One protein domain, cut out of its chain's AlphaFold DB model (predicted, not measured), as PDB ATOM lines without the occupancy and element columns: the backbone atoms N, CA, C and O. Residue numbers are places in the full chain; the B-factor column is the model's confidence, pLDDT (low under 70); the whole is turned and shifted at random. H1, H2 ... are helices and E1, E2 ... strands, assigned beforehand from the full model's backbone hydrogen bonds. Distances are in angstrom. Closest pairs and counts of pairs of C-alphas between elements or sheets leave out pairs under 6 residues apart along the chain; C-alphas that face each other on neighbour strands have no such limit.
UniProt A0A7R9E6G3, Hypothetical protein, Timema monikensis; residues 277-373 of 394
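This is residues 277 to 373 of the 394 residues of the protein "Hypothetical protein" of Timema monikensis (UniProt A0A7R9E6G3). A small three-stranded sheet forms the middle, with helix H4 packed over one face and the helical hairpin of H1 and H2 at one end of the long axis, H2 beside the strands and H1 beyond it. At the opposite end residues 309 to 322 make a wide loop, and a second long loop, residues 339 to 352, leads from H4 back to the sheet. The printed part has 97 residues, with the named elements in the order H1 H2 E1 H3 H4 E2 E3 and a mixed sheet in the order E1 E2 E3. The class is mixed, helices and strands, with under half of the residues, 48 of 97, in named elements. The whole is only just compact, close to loose, with a radius of gyration of the C-alphas of 14.9 A and spans of 46 by 35 by 21 A.

H1, residues 277 to 289, begins at C-alpha 277 (-22.349, -17.319, 1.988) and is 18.1 A long. H2 is residues 295 to 301, 10.0 A, and E1 is residues 306 to 308. H3, residues 323 to 326, comes before H4, residues 328 to 338, 15.0 A. E2, residues 353 to 358, is also 15.0 A long. E3, residues 369 to 372, ends at C-alpha 372 (-36.009, -29.435, -3.937).

E1 and E2 are parallel at 18 degrees, with N 306 and O 355 2.9 A apart, within hydrogen-bond range. E2 and E3 form an antiparallel hairpin, with N 354 and O 371 at 2.8 A. The pairing is staggered: E2 pairs with E3 over residues 353 to 356 and with E1 over 356 to 358. E1, H3 H4, E2 make a strand-helix-strand unit, two parallel neighbour strands with helices between, its crossover right-handed. H4 is on one face of the sheet, making two layers, helix over sheet, at a height of 9.0 A. It lies over E2 and, only just, over E3, with 3 C-alphas falling on E3; it runs slantwise to the strands, at 46 degrees to E2 on the local plane. The closest C-alphas of H4 and E3 are those of Gln 332 and Asp 372, 6.5 A apart. H3 only grazes the sheet, with residues 323 to 325. H2 is on the sheet but at the sheet's level, beside the strands, with a height of 0.5 A over a local plane fitted to just 6 C-alphas of the sheet. H2 touches H4 at a steep tilt of 65 degrees, closest at the C-alphas of Met 301 and Leu 338, 6.1 A. H1 touches H2 in a helical hairpin, at a shallow tilt of 8 degrees, opposite ways, closest at the C-alphas of Ala 284 and Trp 298, 6.4 A. H1 and H4 are apart. Every O i to N i+4 pair is within hydrogen-bond range in H1, against 2 of 3 in H2 and 6 of 7 in H4; H3 is too short for such a pair.

The two C-alphas farthest apart, those of Met 279 and Leu 317, are 46.4 A apart. The printed part has no cut; the links E1 to H3 and H4 to E2 are long. Mean pLDDT of the printed part is 80.1, with residues 289 to 291, 309 to 314, 316 and 346 to 349 under 70.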
ATOM      1  N   TRP A 277     -21.868 -16.059   1.430       87.12
ATOM      2  CA  TRP A 277     -22.349 -17.319   1.988       87.12
ATOM      3  C   TRP A 277     -21.469 -17.864   3.112       87.12
ATOM      4  O   TRP A 277     -22.004 -18.365   4.095       87.12
ATOM      5  N   ASP A 278     -20.143 -17.750   3.003       83.06
ATOM      6  CA  ASP A 278     -19.244 -18.198   4.072       83.06
ATOM      7  C   ASP A 278     -19.479 -17.383   5.348       83.06
ATOM      8  O   ASP A 278     -19.555 -17.957   6.429       83.06
ATOM      9  N   MET A 279     -19.701 -16.069   5.227       84.50
ATOM     10  CA  MET A 279     -20.057 -15.216   6.369       84.50
ATOM     11  C   MET A 279     -21.404 -15.611   6.988       84.50
ATOM     12  O   MET A 279     -21.523 -15.695   8.211       84.50
ATOM     13  N   VAL A 280     -22.414 -15.883   6.154       88.19
ATOM     14  CA  VAL A 280     -23.732 -16.356   6.605       88.19
ATOM     15  C   VAL A 280     -23.618 -17.711   7.304       88.19
ATOM     16  O   VAL A 280     -24.217 -17.905   8.360       88.19
ATOM     17  N   LEU A 281     -22.822 -18.633   6.761       83.38
ATOM     18  CA  LEU A 281     -22.605 -19.956   7.336       83.38
ATOM     19  C   LEU A 281     -21.825 -19.872   8.653       83.38
ATOM     20  O   LEU A 281     -22.212 -20.524   9.619       83.38
ATOM     21  N   THR A 282     -20.791 -19.029   8.741       78.06
ATOM     22  CA  THR A 282     -20.097 -18.740  10.005       78.06
ATOM     23  C   THR A 282     -21.073 -18.190  11.036       78.06
ATOM     24  O   THR A 282     -21.102 -18.688  12.160       78.06
ATOM     25  N   LYS A 283     -21.937 -17.238  10.661       84.94
ATOM     26  CA  LYS A 283     -22.918 -16.692  11.600       84.94
ATOM     27  C   LYS A 283     -23.946 -17.733  12.042       84.94
ATOM     28  O   LYS A 283     -24.269 -17.804  13.222       84.94
ATOM     29  N   ALA A 284     -24.442 -18.565  11.130       80.81
ATOM     30  CA  ALA A 284     -25.342 -19.663  11.475       80.81
ATOM     31  C   ALA A 284     -24.674 -20.673  12.422       80.81
ATOM     32  O   ALA A 284     -25.316 -21.136  13.360       80.81
ATOM     33  N   CYS A 285     -23.386 -20.965  12.221       74.31
ATOM     34  CA  CYS A 285     -22.601 -21.809  13.117       74.31
ATOM     35  C   CYS A 285     -22.498 -21.194  14.519       74.31
ATOM     36  O   CYS A 285     -22.793 -21.871  15.498       74.31
ATOM     37  N   GLU A 286     -22.156 -19.904  14.620       71.88
ATOM     38  CA  GLU A 286     -22.122 -19.184  15.901       71.88
ATOM     39  C   GLU A 286     -23.466 -19.266  16.626       71.88
ATOM     40  O   GLU A 286     -23.509 -19.653  17.790       71.88
ATOM     41  N   LEU A 287     -24.564 -18.956  15.926       75.94
ATOM     42  CA  LEU A 287     -25.914 -19.003  16.488       75.94
ATOM     43  C   LEU A 287     -26.299 -20.420  16.932       75.94
ATOM     44  O   LEU A 287     -26.959 -20.581  17.953       75.94
ATOM     45  N   HIS A 288     -25.893 -21.452  16.189       74.31
ATOM     46  CA  HIS A 288     -26.143 -22.844  16.558       74.31
ATOM     47  C   HIS A 288     -25.374 -23.237  17.825       74.31
ATOM     48  O   HIS A 288     -25.982 -23.740  18.767       74.31
ATOM     49  N   VAL A 289     -24.075 -22.927  17.882       63.44
ATOM     50  CA  VAL A 289     -23.212 -23.175  19.052       63.44
ATOM     51  C   VAL A 289     -23.693 -22.396  20.281       63.44
ATOM     52  O   VAL A 289     -23.537 -22.857  21.409       63.44
ATOM     53  N   GLN A 290     -24.296 -21.224  20.075       64.56
ATOM     54  CA  GLN A 290     -24.898 -20.393  21.121       64.56
ATOM     55  C   GLN A 290     -26.340 -20.797  21.481       64.56
ATOM     56  O   GLN A 290     -26.934 -20.171  22.359       64.56
ATOM     57  N   CYS A 291     -26.900 -21.829  20.840       63.41
ATOM     58  CA  CYS A 291     -28.289 -22.286  20.995       63.41
ATOM     59  C   CYS A 291     -29.363 -21.250  20.634       63.41
ATOM     60  O   CYS A 291     -30.495 -21.334  21.111       63.41
ATOM     61  N   GLU A 292     -29.048 -20.279  19.781       74.56
ATOM     62  CA  GLU A 292     -30.013 -19.291  19.286       74.56
ATOM     63  C   GLU A 292     -30.837 -19.822  18.106       74.56
ATOM     64  O   GLU A 292     -31.927 -19.320  17.825       74.56
ATOM     65  N   ILE A 293     -30.346 -20.864  17.425       76.19
ATOM     66  CA  ILE A 293     -31.078 -21.575  16.373       76.19
ATOM     67  C   ILE A 293     -31.046 -23.096  16.597       76.19
ATOM     68  O   ILE A 293     -30.044 -23.632  17.075       76.19
ATOM     69  N   PRO A 294     -32.111 -23.828  16.218       72.69
ATOM     70  CA  PRO A 294     -32.130 -25.281  16.334       72.69
ATOM     71  C   PRO A 294     -31.208 -25.949  15.303       72.69
ATOM     72  O   PRO A 294     -31.088 -25.480  14.166       72.69
ATOM     73  N   ASN A 295     -30.638 -27.104  15.668       71.88
ATOM     74  CA  ASN A 295     -29.732 -27.905  14.825       71.88
ATOM     75  C   ASN A 295     -30.308 -28.197  13.423       71.88
ATOM     76  O   ASN A 295     -29.588 -28.203  12.428       71.88
ATOM     77  N   LEU A 296     -31.631 -28.354  13.304       79.12
ATOM     78  CA  LEU A 296     -32.288 -28.578  12.012       79.12
ATOM     79  C   LEU A 296     -31.991 -27.471  10.986       79.12
ATOM     80  O   LEU A 296     -31.883 -27.773   9.803       79.12
ATOM     81  N   LEU A 297     -31.846 -26.207  11.407       85.56
ATOM     82  CA  LEU A 297     -31.508 -25.115  10.486       85.56
ATOM     83  C   LEU A 297     -30.035 -25.179  10.075       85.56
ATOM     84  O   LEU A 297     -29.729 -25.089   8.884       85.56
ATOM     85  N   TRP A 298     -29.143 -25.394  11.046       81.25
ATOM     86  CA  TRP A 298     -27.710 -25.563  10.802       81.25
ATOM     87  C   TRP A 298     -27.434 -26.718   9.839       81.25
ATOM     88  O   TRP A 298     -26.708 -26.539   8.862       81.25
ATOM     89  N   SER A 299     -28.090 -27.861  10.050       80.31
ATOM     90  CA  SER A 299     -27.972 -29.046   9.201       80.31
ATOM     91  C   SER A 299     -28.218 -28.711   7.727       80.31
ATOM     92  O   SER A 299     -27.368 -28.981   6.881       80.31
ATOM     93  N   ILE A 300     -29.316 -28.018   7.405       88.12
ATOM     94  CA  ILE A 300     -29.616 -27.618   6.020       88.12
ATOM     95  C   ILE A 300     -28.539 -26.694   5.446       88.12
ATOM     96  O   ILE A 300     -28.068 -26.905   4.322       88.12
ATOM     97  N   MET A 301     -28.138 -25.669   6.203       86.31
ATOM     98  CA  MET A 301     -27.160 -24.676   5.744       86.31
ATOM     99  C   MET A 301     -25.787 -25.315   5.498       86.31
ATOM    100  O   MET A 301     -25.171 -25.080   4.458       86.31
ATOM    101  N   ALA A 302     -25.360 -26.225   6.372       78.69
ATOM    102  CA  ALA A 302     -24.128 -26.997   6.234       78.69
ATOM    103  C   ALA A 302     -24.191 -28.091   5.143       78.69
ATOM    104  O   ALA A 302     -23.191 -28.751   4.867       78.69
ATOM    105  N   GLY A 303     -25.339 -28.276   4.473       78.62
ATOM    106  CA  GLY A 303     -25.515 -29.292   3.428       78.62
ATOM    107  C   GLY A 303     -25.669 -30.713   3.969       78.62
ATOM    108  O   GLY A 303     -25.344 -31.679   3.281       78.62
ATOM    109  N   LEU A 304     -26.138 -30.830   5.204       79.69
ATOM    110  CA  LEU A 304     -26.464 -32.075   5.879       79.69
ATOM    111  C   LEU A 304     -27.936 -32.423   5.636       79.69
ATOM    112  O   LEU A 304     -28.743 -31.539   5.331       79.69
ATOM    113  N   PRO A 305     -28.297 -33.711   5.731       82.06
ATOM    114  CA  PRO A 305     -29.676 -34.116   5.544       82.06
ATOM    115  C   PRO A 305     -30.598 -33.518   6.610       82.06
ATOM    116  O   PRO A 305     -30.216 -33.326   7.762       82.06
ATOM    117  N   TYR A 306     -31.851 -33.296   6.224       85.62
ATOM    118  CA  TYR A 306     -32.936 -33.080   7.167       85.62
ATOM    119  C   TYR A 306     -33.415 -34.424   7.700       85.62
ATOM    120  O   TYR A 306     -33.725 -35.317   6.911       85.62
ATOM    121  N   GLU A 307     -33.546 -34.568   9.011       78.69
ATOM    122  CA  GLU A 307     -34.027 -35.811   9.607       78.69
ATOM    123  C   GLU A 307     -35.195 -35.523  10.558       78.69
ATOM    124  O   GLU A 307     -35.164 -34.570  11.337       78.69
ATOM    125  N   GLN A 308     -36.250 -36.334  10.473       73.38
ATOM    126  CA  GLN A 308     -37.435 -36.205  11.319       73.38
ATOM    127  C   GLN A 308     -37.931 -37.593  11.728       73.38
ATOM    128  O   GLN A 308     -38.324 -38.407  10.888       73.38
ATOM    129  N   SER A 309     -37.953 -37.841  13.038       64.25
ATOM    130  CA  SER A 309     -38.587 -39.027  13.610       64.25
ATOM    131  C   SER A 309     -40.084 -38.775  13.788       64.25
ATOM    132  O   SER A 309     -40.485 -37.816  14.442       64.25
ATOM    133  N   THR A 310     -40.922 -39.636  13.213       62.78
ATOM    134  CA  THR A 310     -42.382 -39.625  13.402       62.78
ATOM    135  C   THR A 310     -42.798 -40.866  14.196       62.78
ATOM    136  O   THR A 310     -43.591 -41.690  13.741       62.78
ATOM    137  N   GLY A 311     -42.196 -41.049  15.375       53.34
ATOM    138  CA  GLY A 311     -42.342 -42.266  16.184       53.34
ATOM    139  C   GLY A 311     -43.759 -42.567  16.693       53.34
ATOM    140  O   GLY A 311     -43.981 -43.658  17.205       53.34
ATOM    141  N   MET A 312     -44.709 -41.635  16.549       55.97
ATOM    142  CA  MET A 312     -46.079 -41.751  17.077       55.97
ATOM    143  C   MET A 312     -47.168 -41.782  15.988       55.97
ATOM    144  O   MET A 312     -48.343 -41.631  16.302       55.97
ATOM    145  N   GLU A 313     -46.810 -41.958  14.712       67.12
ATOM    146  CA  GLU A 313     -47.800 -42.026  13.624       67.12
ATOM    147  C   GLU A 313     -48.336 -43.449  13.396       67.12
ATOM    148  O   GLU A 313     -47.573 -44.418  13.351       67.12
ATOM    149  N   ASP A 314     -49.655 -43.579  13.203       67.25
ATOM    150  CA  ASP A 314     -50.292 -44.847  12.833       67.25
ATOM    151  C   ASP A 314     -50.310 -45.037  11.313       67.25
ATOM    152  O   ASP A 314     -51.242 -44.648  10.617       67.25
ATOM    153  N   PHE A 315     -49.286 -45.709  10.790       71.56
ATOM    154  CA  PHE A 315     -49.176 -46.009   9.358       71.56
ATOM    155  C   PHE A 315     -50.133 -47.107   8.857       71.56
ATOM    156  O   PHE A 315     -50.048 -47.494   7.691       71.56
ATOM    157  N   ARG A 316     -50.994 -47.675   9.716       67.50
ATOM    158  CA  ARG A 316     -51.981 -48.697   9.317       67.50
ATOM    159  C   ARG A 316     -53.238 -48.072   8.718       67.50
ATOM    160  O   ARG A 316     -53.951 -48.757   7.987       67.50
ATOM    161  N   LEU A 317     -53.506 -46.806   9.034       71.12
ATOM    162  CA  LEU A 317     -54.622 -46.032   8.503       71.12
ATOM    163  C   LEU A 317     -54.080 -44.992   7.515       71.12
ATOM    164  O   LEU A 317     -53.046 -44.376   7.746       71.12
ATOM    165  N   ALA A 318     -54.748 -44.857   6.369       73.94
ATOM    166  CA  ALA A 318     -54.345 -43.964   5.276       73.94
ATOM    167  C   ALA A 318     -55.335 -42.801   5.085       73.94
ATOM    168  O   ALA A 318     -55.497 -42.281   3.983       73.94
ATOM    169  N   ASP A 319     -56.048 -42.441   6.147       82.69
ATOM    170  CA  ASP A 319     -57.058 -41.384   6.187       82.69
ATOM    171  C   ASP A 319     -56.448 -39.978   6.265       82.69
ATOM    172  O   ASP A 319     -57.031 -39.031   5.736       82.69
ATOM    173  N   LEU A 320     -55.251 -39.846   6.846       78.81
ATOM    174  CA  LEU A 320     -54.475 -38.607   6.876       78.81
ATOM    175  C   LEU A 320     -53.057 -38.818   6.322       78.81
ATOM    176  O   LEU A 320     -52.461 -39.882   6.511       78.81
ATOM    177  N   PRO A 321     -52.478 -37.817   5.632       83.31
ATOM    178  CA  PRO A 321     -51.092 -37.901   5.203       83.31
ATOM    179  C   PRO A 321     -50.149 -37.892   6.421       83.31
ATOM    180  O   PRO A 321     -50.370 -37.102   7.341       83.31
ATOM    181  N   PRO A 322     -49.052 -38.676   6.398       81.50
ATOM    182  CA  PRO A 322     -47.990 -38.596   7.400       81.50
ATOM    183  C   PRO A 322     -47.496 -37.160   7.600       81.50
ATOM    184  O   PRO A 322     -47.372 -36.420   6.615       81.50
ATOM    185  N   SER A 323     -47.127 -36.764   8.822       80.94
ATOM    186  CA  SER A 323     -46.714 -35.380   9.131       80.94
ATOM    187  C   SER A 323     -45.508 -34.961   8.300       80.94
ATOM    188  O   SER A 323     -45.432 -33.833   7.809       80.94
ATOM    189  N   ALA A 324     -44.583 -35.898   8.076       83.19
ATOM    190  CA  ALA A 324     -43.448 -35.719   7.182       83.19
ATOM    191  C   ALA A 324     -43.889 -35.270   5.779       83.19
ATOM    192  O   ALA A 324     -43.310 -34.340   5.220       83.19
ATOM    193  N   THR A 325     -44.933 -35.877   5.221       86.12
ATOM    194  CA  THR A 325     -45.465 -35.528   3.900       86.12
ATOM    195  C   THR A 325     -46.283 -34.241   3.954       86.12
ATOM    196  O   THR A 325     -46.063 -33.351   3.134       86.12
ATOM    197  N   ALA A 326     -47.173 -34.107   4.940       87.50
ATOM    198  CA  ALA A 326     -48.056 -32.951   5.098       87.50
ATOM    199  C   ALA A 326     -47.272 -31.632   5.229       87.50
ATOM    200  O   ALA A 326     -47.621 -30.627   4.613       87.50
ATOM    201  N   MET A 327     -46.161 -31.653   5.970       88.62
ATOM    202  CA  MET A 327     -45.333 -30.472   6.231       88.62
ATOM    203  C   MET A 327     -44.268 -30.212   5.155       88.62
ATOM    204  O   MET A 327     -43.548 -29.214   5.237       88.62
ATOM    205  N   ARG A 328     -44.153 -31.063   4.121       91.31
ATOM    206  CA  ARG A 328     -43.082 -30.951   3.114       91.31
ATOM    207  C   ARG A 328     -43.112 -29.624   2.366       91.31
ATOM    208  O   ARG A 328     -42.069 -28.999   2.220       91.31
ATOM    209  N   ALA A 329     -44.288 -29.147   1.966       91.81
ATOM    210  CA  ALA A 329     -44.405 -27.874   1.251       91.81
ATOM    211  C   ALA A 329     -43.892 -26.678   2.079       91.81
ATOM    212  O   ALA A 329     -43.294 -25.752   1.530       91.81
ATOM    213  N   LEU A 330     -44.084 -26.705   3.404       91.25
ATOM    214  CA  LEU A 330     -43.519 -25.702   4.307       91.25
ATOM    215  C   LEU A 330     -41.993 -25.829   4.373       91.25
ATOM    216  O   LEU A 330     -41.291 -24.830   4.221       91.25
ATOM    217  N   ARG A 331     -41.476 -27.052   4.544       92.81
ATOM    218  CA  ARG A 331     -40.029 -27.305   4.596       92.81
ATOM    219  C   ARG A 331     -39.315 -26.885   3.317       92.81
ATOM    220  O   ARG A 331     -38.297 -26.216   3.407       92.81
ATOM    221  N   GLN A 332     -39.888 -27.152   2.144       93.75
ATOM    222  CA  GLN A 332     -39.338 -26.697   0.863       93.75
ATOM    223  C   GLN A 332     -39.120 -25.181   0.824       93.75
ATOM    224  O   GLN A 332     -38.085 -24.719   0.343       93.75
ATOM    225  N   ARG A 333     -40.057 -24.399   1.374       92.81
ATOM    226  CA  ARG A 333     -39.925 -22.936   1.475       92.81
ATOM    227  C   ARG A 333     -38.849 -22.523   2.473       92.81
ATOM    228  O   ARG A 333     -38.090 -21.599   2.196       92.81
ATOM    229  N   ILE A 334     -38.751 -23.222   3.605       92.62
ATOM    230  CA  ILE A 334     -37.669 -23.020   4.580       92.62
ATOM    231  C   ILE A 334     -36.314 -23.296   3.917       92.62
ATOM    232  O   ILE A 334     -35.418 -22.466   4.015       92.62
ATOM    233  N   TYR A 335     -36.172 -24.392   3.169       93.44
ATOM    234  CA  TYR A 335     -34.945 -24.704   2.433       93.44
ATOM    235  C   TYR A 335     -34.606 -23.607   1.425       93.44
ATOM    236  O   TYR A 335     -33.454 -23.187   1.353       93.44
ATOM    237  N   GLY A 336     -35.604 -23.086   0.705       91.19
ATOM    238  CA  GLY A 336     -35.421 -21.973  -0.226       91.19
ATOM    239  C   GLY A 336     -34.919 -20.694   0.439       91.19
ATOM    240  O   GLY A 336     -34.132 -19.978  -0.170       91.19
ATOM    241  N   LEU A 337     -35.324 -20.422   1.684       91.00
ATOM    242  CA  LEU A 337     -34.792 -19.313   2.484       91.00
ATOM    243  C   LEU A 337     -33.361 -19.587   2.949       91.00
ATOM    244  O   LEU A 337     -32.479 -18.764   2.732       91.00
ATOM    245  N   LEU A 338     -33.130 -20.747   3.569       91.25
ATOM    246  CA  LEU A 338     -31.845 -21.090   4.182       91.25
ATOM    247  C   LEU A 338     -30.722 -21.247   3.159       91.25
ATOM    248  O   LEU A 338     -29.568 -20.997   3.480       91.25
ATOM    249  N   THR A 339     -31.048 -21.670   1.940       89.25
ATOM    250  CA  THR A 339     -30.073 -21.922   0.867       89.25
ATOM    251  C   THR A 339     -30.081 -20.847  -0.215       89.25
ATOM    252  O   THR A 339     -29.429 -21.020  -1.242       89.25
ATOM    253  N   HIS A 340     -30.792 -19.733   0.001       86.62
ATOM    254  CA  HIS A 340     -30.995 -18.691  -1.010       86.62
ATOM    255  C   HIS A 340     -29.681 -18.164  -1.600       86.62
ATOM    256  O   HIS A 340     -29.563 -17.998  -2.811       86.62
ATOM    257  N   GLU A 341     -28.695 -17.942  -0.735       84.94
ATOM    258  CA  GLU A 341     -27.398 -17.360  -1.089       84.94
ATOM    259  C   GLU A 341     -26.301 -18.417  -1.270       84.94
ATOM    260  O   GLU A 341     -25.137 -18.074  -1.482       84.94
ATOM    261  N   LYS A 342     -26.650 -19.709  -1.186       85.38
ATOM    262  CA  LYS A 342     -25.687 -20.804  -1.300       85.38
ATOM    263  C   LYS A 342     -25.093 -20.831  -2.715       85.38
ATOM    264  O   LYS A 342     -25.861 -20.933  -3.679       85.38
ATOM    265  N   PRO A 343     -23.753 -20.779  -2.868       83.25
ATOM    266  CA  PRO A 343     -23.107 -20.868  -4.167       83.25
ATOM    267  C   PRO A 343     -23.496 -22.168  -4.862       83.25
ATOM    268  O   PRO A 343     -23.473 -23.239  -4.251       83.25
ATOM    269  N   ARG A 344     -23.845 -22.060  -6.142       77.38
ATOM    270  CA  ARG A 344     -24.186 -23.209  -6.982       77.38
ATOM    271  C   ARG A 344     -22.935 -23.733  -7.668       77.38
ATOM    272  O   ARG A 344     -22.106 -22.943  -8.117       77.38
ATOM    273  N   LYS A 345     -22.802 -25.052  -7.736       72.12
ATOM    274  CA  LYS A 345     -21.767 -25.732  -8.518       72.12
ATOM    275  C   LYS A 345     -22.301 -26.067  -9.906       72.12
ATOM    276  O   LYS A 345     -23.507 -26.211 -10.102       72.12
ATOM    277  N   ASP A 346     -21.396 -26.221 -10.867       60.34
ATOM    278  CA  ASP A 346     -21.757 -26.683 -12.206       60.34
ATOM    279  C   ASP A 346     -22.409 -28.072 -12.125       60.34
ATOM    280  O   ASP A 346     -21.831 -29.014 -11.580       60.34
ATOM    281  N   GLY A 347     -23.631 -28.185 -12.649       64.56
ATOM    282  CA  GLY A 347     -24.453 -29.396 -12.566       64.56
ATOM    283  C   GLY A 347     -25.494 -29.403 -11.442       64.56
ATOM    284  O   GLY A 347     -26.311 -30.324 -11.406       64.56
ATOM    285  N   ASP A 348     -25.526 -28.389 -10.570       66.62
ATOM    286  CA  ASP A 348     -26.633 -28.215  -9.628       66.62
ATOM    287  C   ASP A 348     -27.933 -27.894 -10.387       66.62
ATOM    288  O   ASP A 348     -27.948 -27.134 -11.361       66.62
ATOM    289  N   GLY A 349     -29.045 -28.480  -9.936       66.50
ATOM    290  CA  GLY A 349     -30.371 -28.206 -10.486       66.50
ATOM    291  C   GLY A 349     -30.806 -26.742 -10.320       66.50
ATOM    292  O   GLY A 349     -30.134 -25.909  -9.708       66.50
ATOM    293  N   VAL A 350     -31.997 -26.412 -10.837       72.00
ATOM    294  CA  VAL A 350     -32.567 -25.050 -10.752       72.00
ATOM    295  C   VAL A 350     -32.689 -24.566  -9.298       72.00
ATOM    296  O   VAL A 350     -32.596 -23.360  -9.042       72.00
ATOM    297  N   HIS A 351     -32.825 -25.490  -8.344       80.12
ATOM    298  CA  HIS A 351     -32.844 -25.230  -6.909       80.12
ATOM    299  C   HIS A 351     -31.958 -26.234  -6.154       80.12
ATOM    300  O   HIS A 351     -31.809 -27.363  -6.619       80.12
ATOM    301  N   PRO A 352     -31.391 -25.855  -4.989       86.06
ATOM    302  CA  PRO A 352     -30.707 -26.801  -4.114       86.06
ATOM    303  C   PRO A 352     -31.622 -27.965  -3.718       86.06
ATOM    304  O   PRO A 352     -32.745 -27.746  -3.260       86.06
ATOM    305  N   THR A 353     -31.128 -29.192  -3.860       90.31
ATOM    306  CA  THR A 353     -31.836 -30.407  -3.441       90.31
ATOM    307  C   THR A 353     -31.360 -30.831  -2.055       90.31
ATOM    308  O   THR A 353     -30.160 -30.932  -1.800       90.31
ATOM    309  N   ILE A 354     -32.305 -31.086  -1.153       90.69
ATOM    310  CA  ILE A 354     -32.056 -31.529   0.220       90.69
ATOM    311  C   ILE A 354     -32.374 -33.020   0.339       90.69
ATOM    312  O   ILE A 354     -33.420 -33.482  -0.118       90.69
ATOM    313  N   GLU A 355     -31.483 -33.772   0.983       90.75
ATOM    314  CA  GLU A 355     -31.772 -35.140   1.412       90.75
ATOM    315  C   GLU A 355     -32.640 -35.114   2.678       90.75
ATOM    316  O   GLU A 355     -32.203 -34.636   3.723       90.75
ATOM    317  N   GLU A 356     -33.856 -35.653   2.613       89.19
ATOM    318  CA  GLU A 356     -34.721 -35.867   3.774       89.19
ATOM    319  C   GLU A 356     -34.704 -37.341   4.202       89.19
ATOM    320  O   GLU A 356     -35.046 -38.237   3.425       89.19
ATOM    321  N   TRP A 357     -34.417 -37.594   5.478       84.62
ATOM    322  CA  TRP A 357     -34.697 -38.856   6.152       84.62
ATOM    323  C   TRP A 357     -35.854 -38.684   7.136       84.62
ATOM    324  O   TRP A 357     -35.679 -38.635   8.353       84.62
ATOM    325  N   CYS A 358     -37.061 -38.569   6.590       82.56
ATOM    326  CA  CYS A 358     -38.278 -38.499   7.386       82.56
ATOM    327  C   CYS A 358     -39.000 -39.842   7.342       82.56
ATOM    328  O   CYS A 358     -39.256 -40.371   6.257       82.56
ATOM    329  N   MET A 359     -39.372 -40.370   8.506       78.12
ATOM    330  CA  MET A 359     -40.259 -41.525   8.551       78.12
ATOM    331  C   MET A 359     -41.651 -41.094   8.055       78.12
ATOM    332  O   MET A 359     -42.217 -40.106   8.505       78.12
ATOM    333  N   SER A 360     -42.179 -41.803   7.064       77.56
ATOM    334  CA  SER A 360     -43.517 -41.576   6.494       77.56
ATOM    335  C   SER A 360     -44.208 -42.896   6.128       77.56
ATOM    336  O   SER A 360     -45.095 -42.929   5.277       77.56
ATOM    337  N   GLY A 361     -43.722 -44.003   6.696       75.06
ATOM    338  CA  GLY A 361     -44.197 -45.366   6.461       75.06
ATOM    339  C   GLY A 361     -43.078 -46.414   6.576       75.06
ATOM    340  O   GLY A 361     -41.898 -46.055   6.549       75.06
ATOM    341  N   PRO A 362     -43.403 -47.720   6.643       72.75
ATOM    342  CA  PRO A 362     -42.453 -48.800   6.968       72.75
ATOM    343  C   PRO A 362     -41.195 -48.897   6.087       72.75
ATOM    344  O   PRO A 362     -40.177 -49.443   6.508       72.75
ATOM    345  N   HIS A 363     -41.246 -48.376   4.859       77.19
ATOM    346  CA  HIS A 363     -40.144 -48.436   3.889       77.19
ATOM    347  C   HIS A 363     -39.521 -47.069   3.569       77.19
ATOM    348  O   HIS A 363     -38.595 -46.989   2.763       77.19
ATOM    349  N   SER A 364     -40.000 -46.000   4.208       76.06
ATOM    350  CA  SER A 364     -39.583 -44.618   3.922       76.06
ATOM    351  C   SER A 364     -38.113 -44.329   4.248       76.06
ATOM    352  O   SER A 364     -37.509 -43.475   3.615       76.06
ATOM    353  N   LEU A 365     -37.499 -45.097   5.157       78.44
ATOM    354  CA  LEU A 365     -36.099 -44.930   5.572       78.44
ATOM    355  C   LEU A 365     -35.112 -45.859   4.839       78.44
ATOM    356  O   LEU A 365     -34.001 -46.087   5.315       78.44
ATOM    357  N   GLN A 366     -35.490 -46.447   3.699       77.38
ATOM    358  CA  GLN A 366     -34.554 -47.247   2.888       77.38
ATOM    359  C   GLN A 366     -33.579 -46.373   2.085       77.38
ATOM    360  O   GLN A 366     -32.423 -46.747   1.889       77.38
ATOM    361  N   ARG A 367     -34.038 -45.206   1.627       81.25
ATOM    362  CA  ARG A 367     -33.270 -44.210   0.868       81.25
ATOM    363  C   ARG A 367     -33.757 -42.808   1.260       81.25
ATOM    364  O   ARG A 367     -34.924 -42.704   1.634       81.25
ATOM    365  N   PRO A 368     -32.926 -41.755   1.165       86.56
ATOM    366  CA  PRO A 368     -33.405 -40.408   1.439       86.56
ATOM    367  C   PRO A 368     -34.414 -39.987   0.370       86.56
ATOM    368  O   PRO A 368     -34.277 -40.348  -0.805       86.56
ATOM    369  N   ALA A 369     -35.409 -39.198   0.763       88.19
ATOM    370  CA  ALA A 369     -36.210 -38.448  -0.190       88.19
ATOM    371  C   ALA A 369     -35.398 -37.238  -0.664       88.19
ATOM    372  O   ALA A 369     -34.835 -36.512   0.149       88.19
ATOM    373  N   LEU A 370     -35.330 -37.025  -1.976       91.94
ATOM    374  CA  LEU A 370     -34.697 -35.845  -2.557       91.94
ATOM    375  C   LEU A 370     -35.762 -34.766  -2.717       91.94
ATOM    376  O   LEU A 370     -36.758 -34.977  -3.411       91.94
ATOM    377  N   VAL A 371     -35.586 -33.652  -2.015       92.75
ATOM    378  CA  VAL A 371     -36.590 -32.594  -1.918       92.75
ATOM    379  C   VAL A 371     -35.977 -31.271  -2.336       92.75
ATOM    380  O   VAL A 371     -35.077 -30.752  -1.677       92.75
ATOM    381  N   ASP A 372     -36.490 -30.712  -3.425       92.56
ATOM    382  CA  ASP A 372     -36.009 -29.435  -3.937       92.56
ATOM    383  C   ASP A 372     -36.487 -28.275  -3.069       92.56
ATOM    384  O   ASP A 372     -37.662 -28.189  -2.685       92.56
ATOM    385  N   ALA A 373     -35.565 -27.363  -2.785       92.00
ATOM    386  CA  ALA A 373     -35.859 -26.087  -2.167       92.00
ATOM    387  C   ALA A 373     -36.768 -25.249  -3.077       92.00
ATOM    388  O   ALA A 373     -36.543 -25.135  -4.280       92.00
TER     389      ALA A 373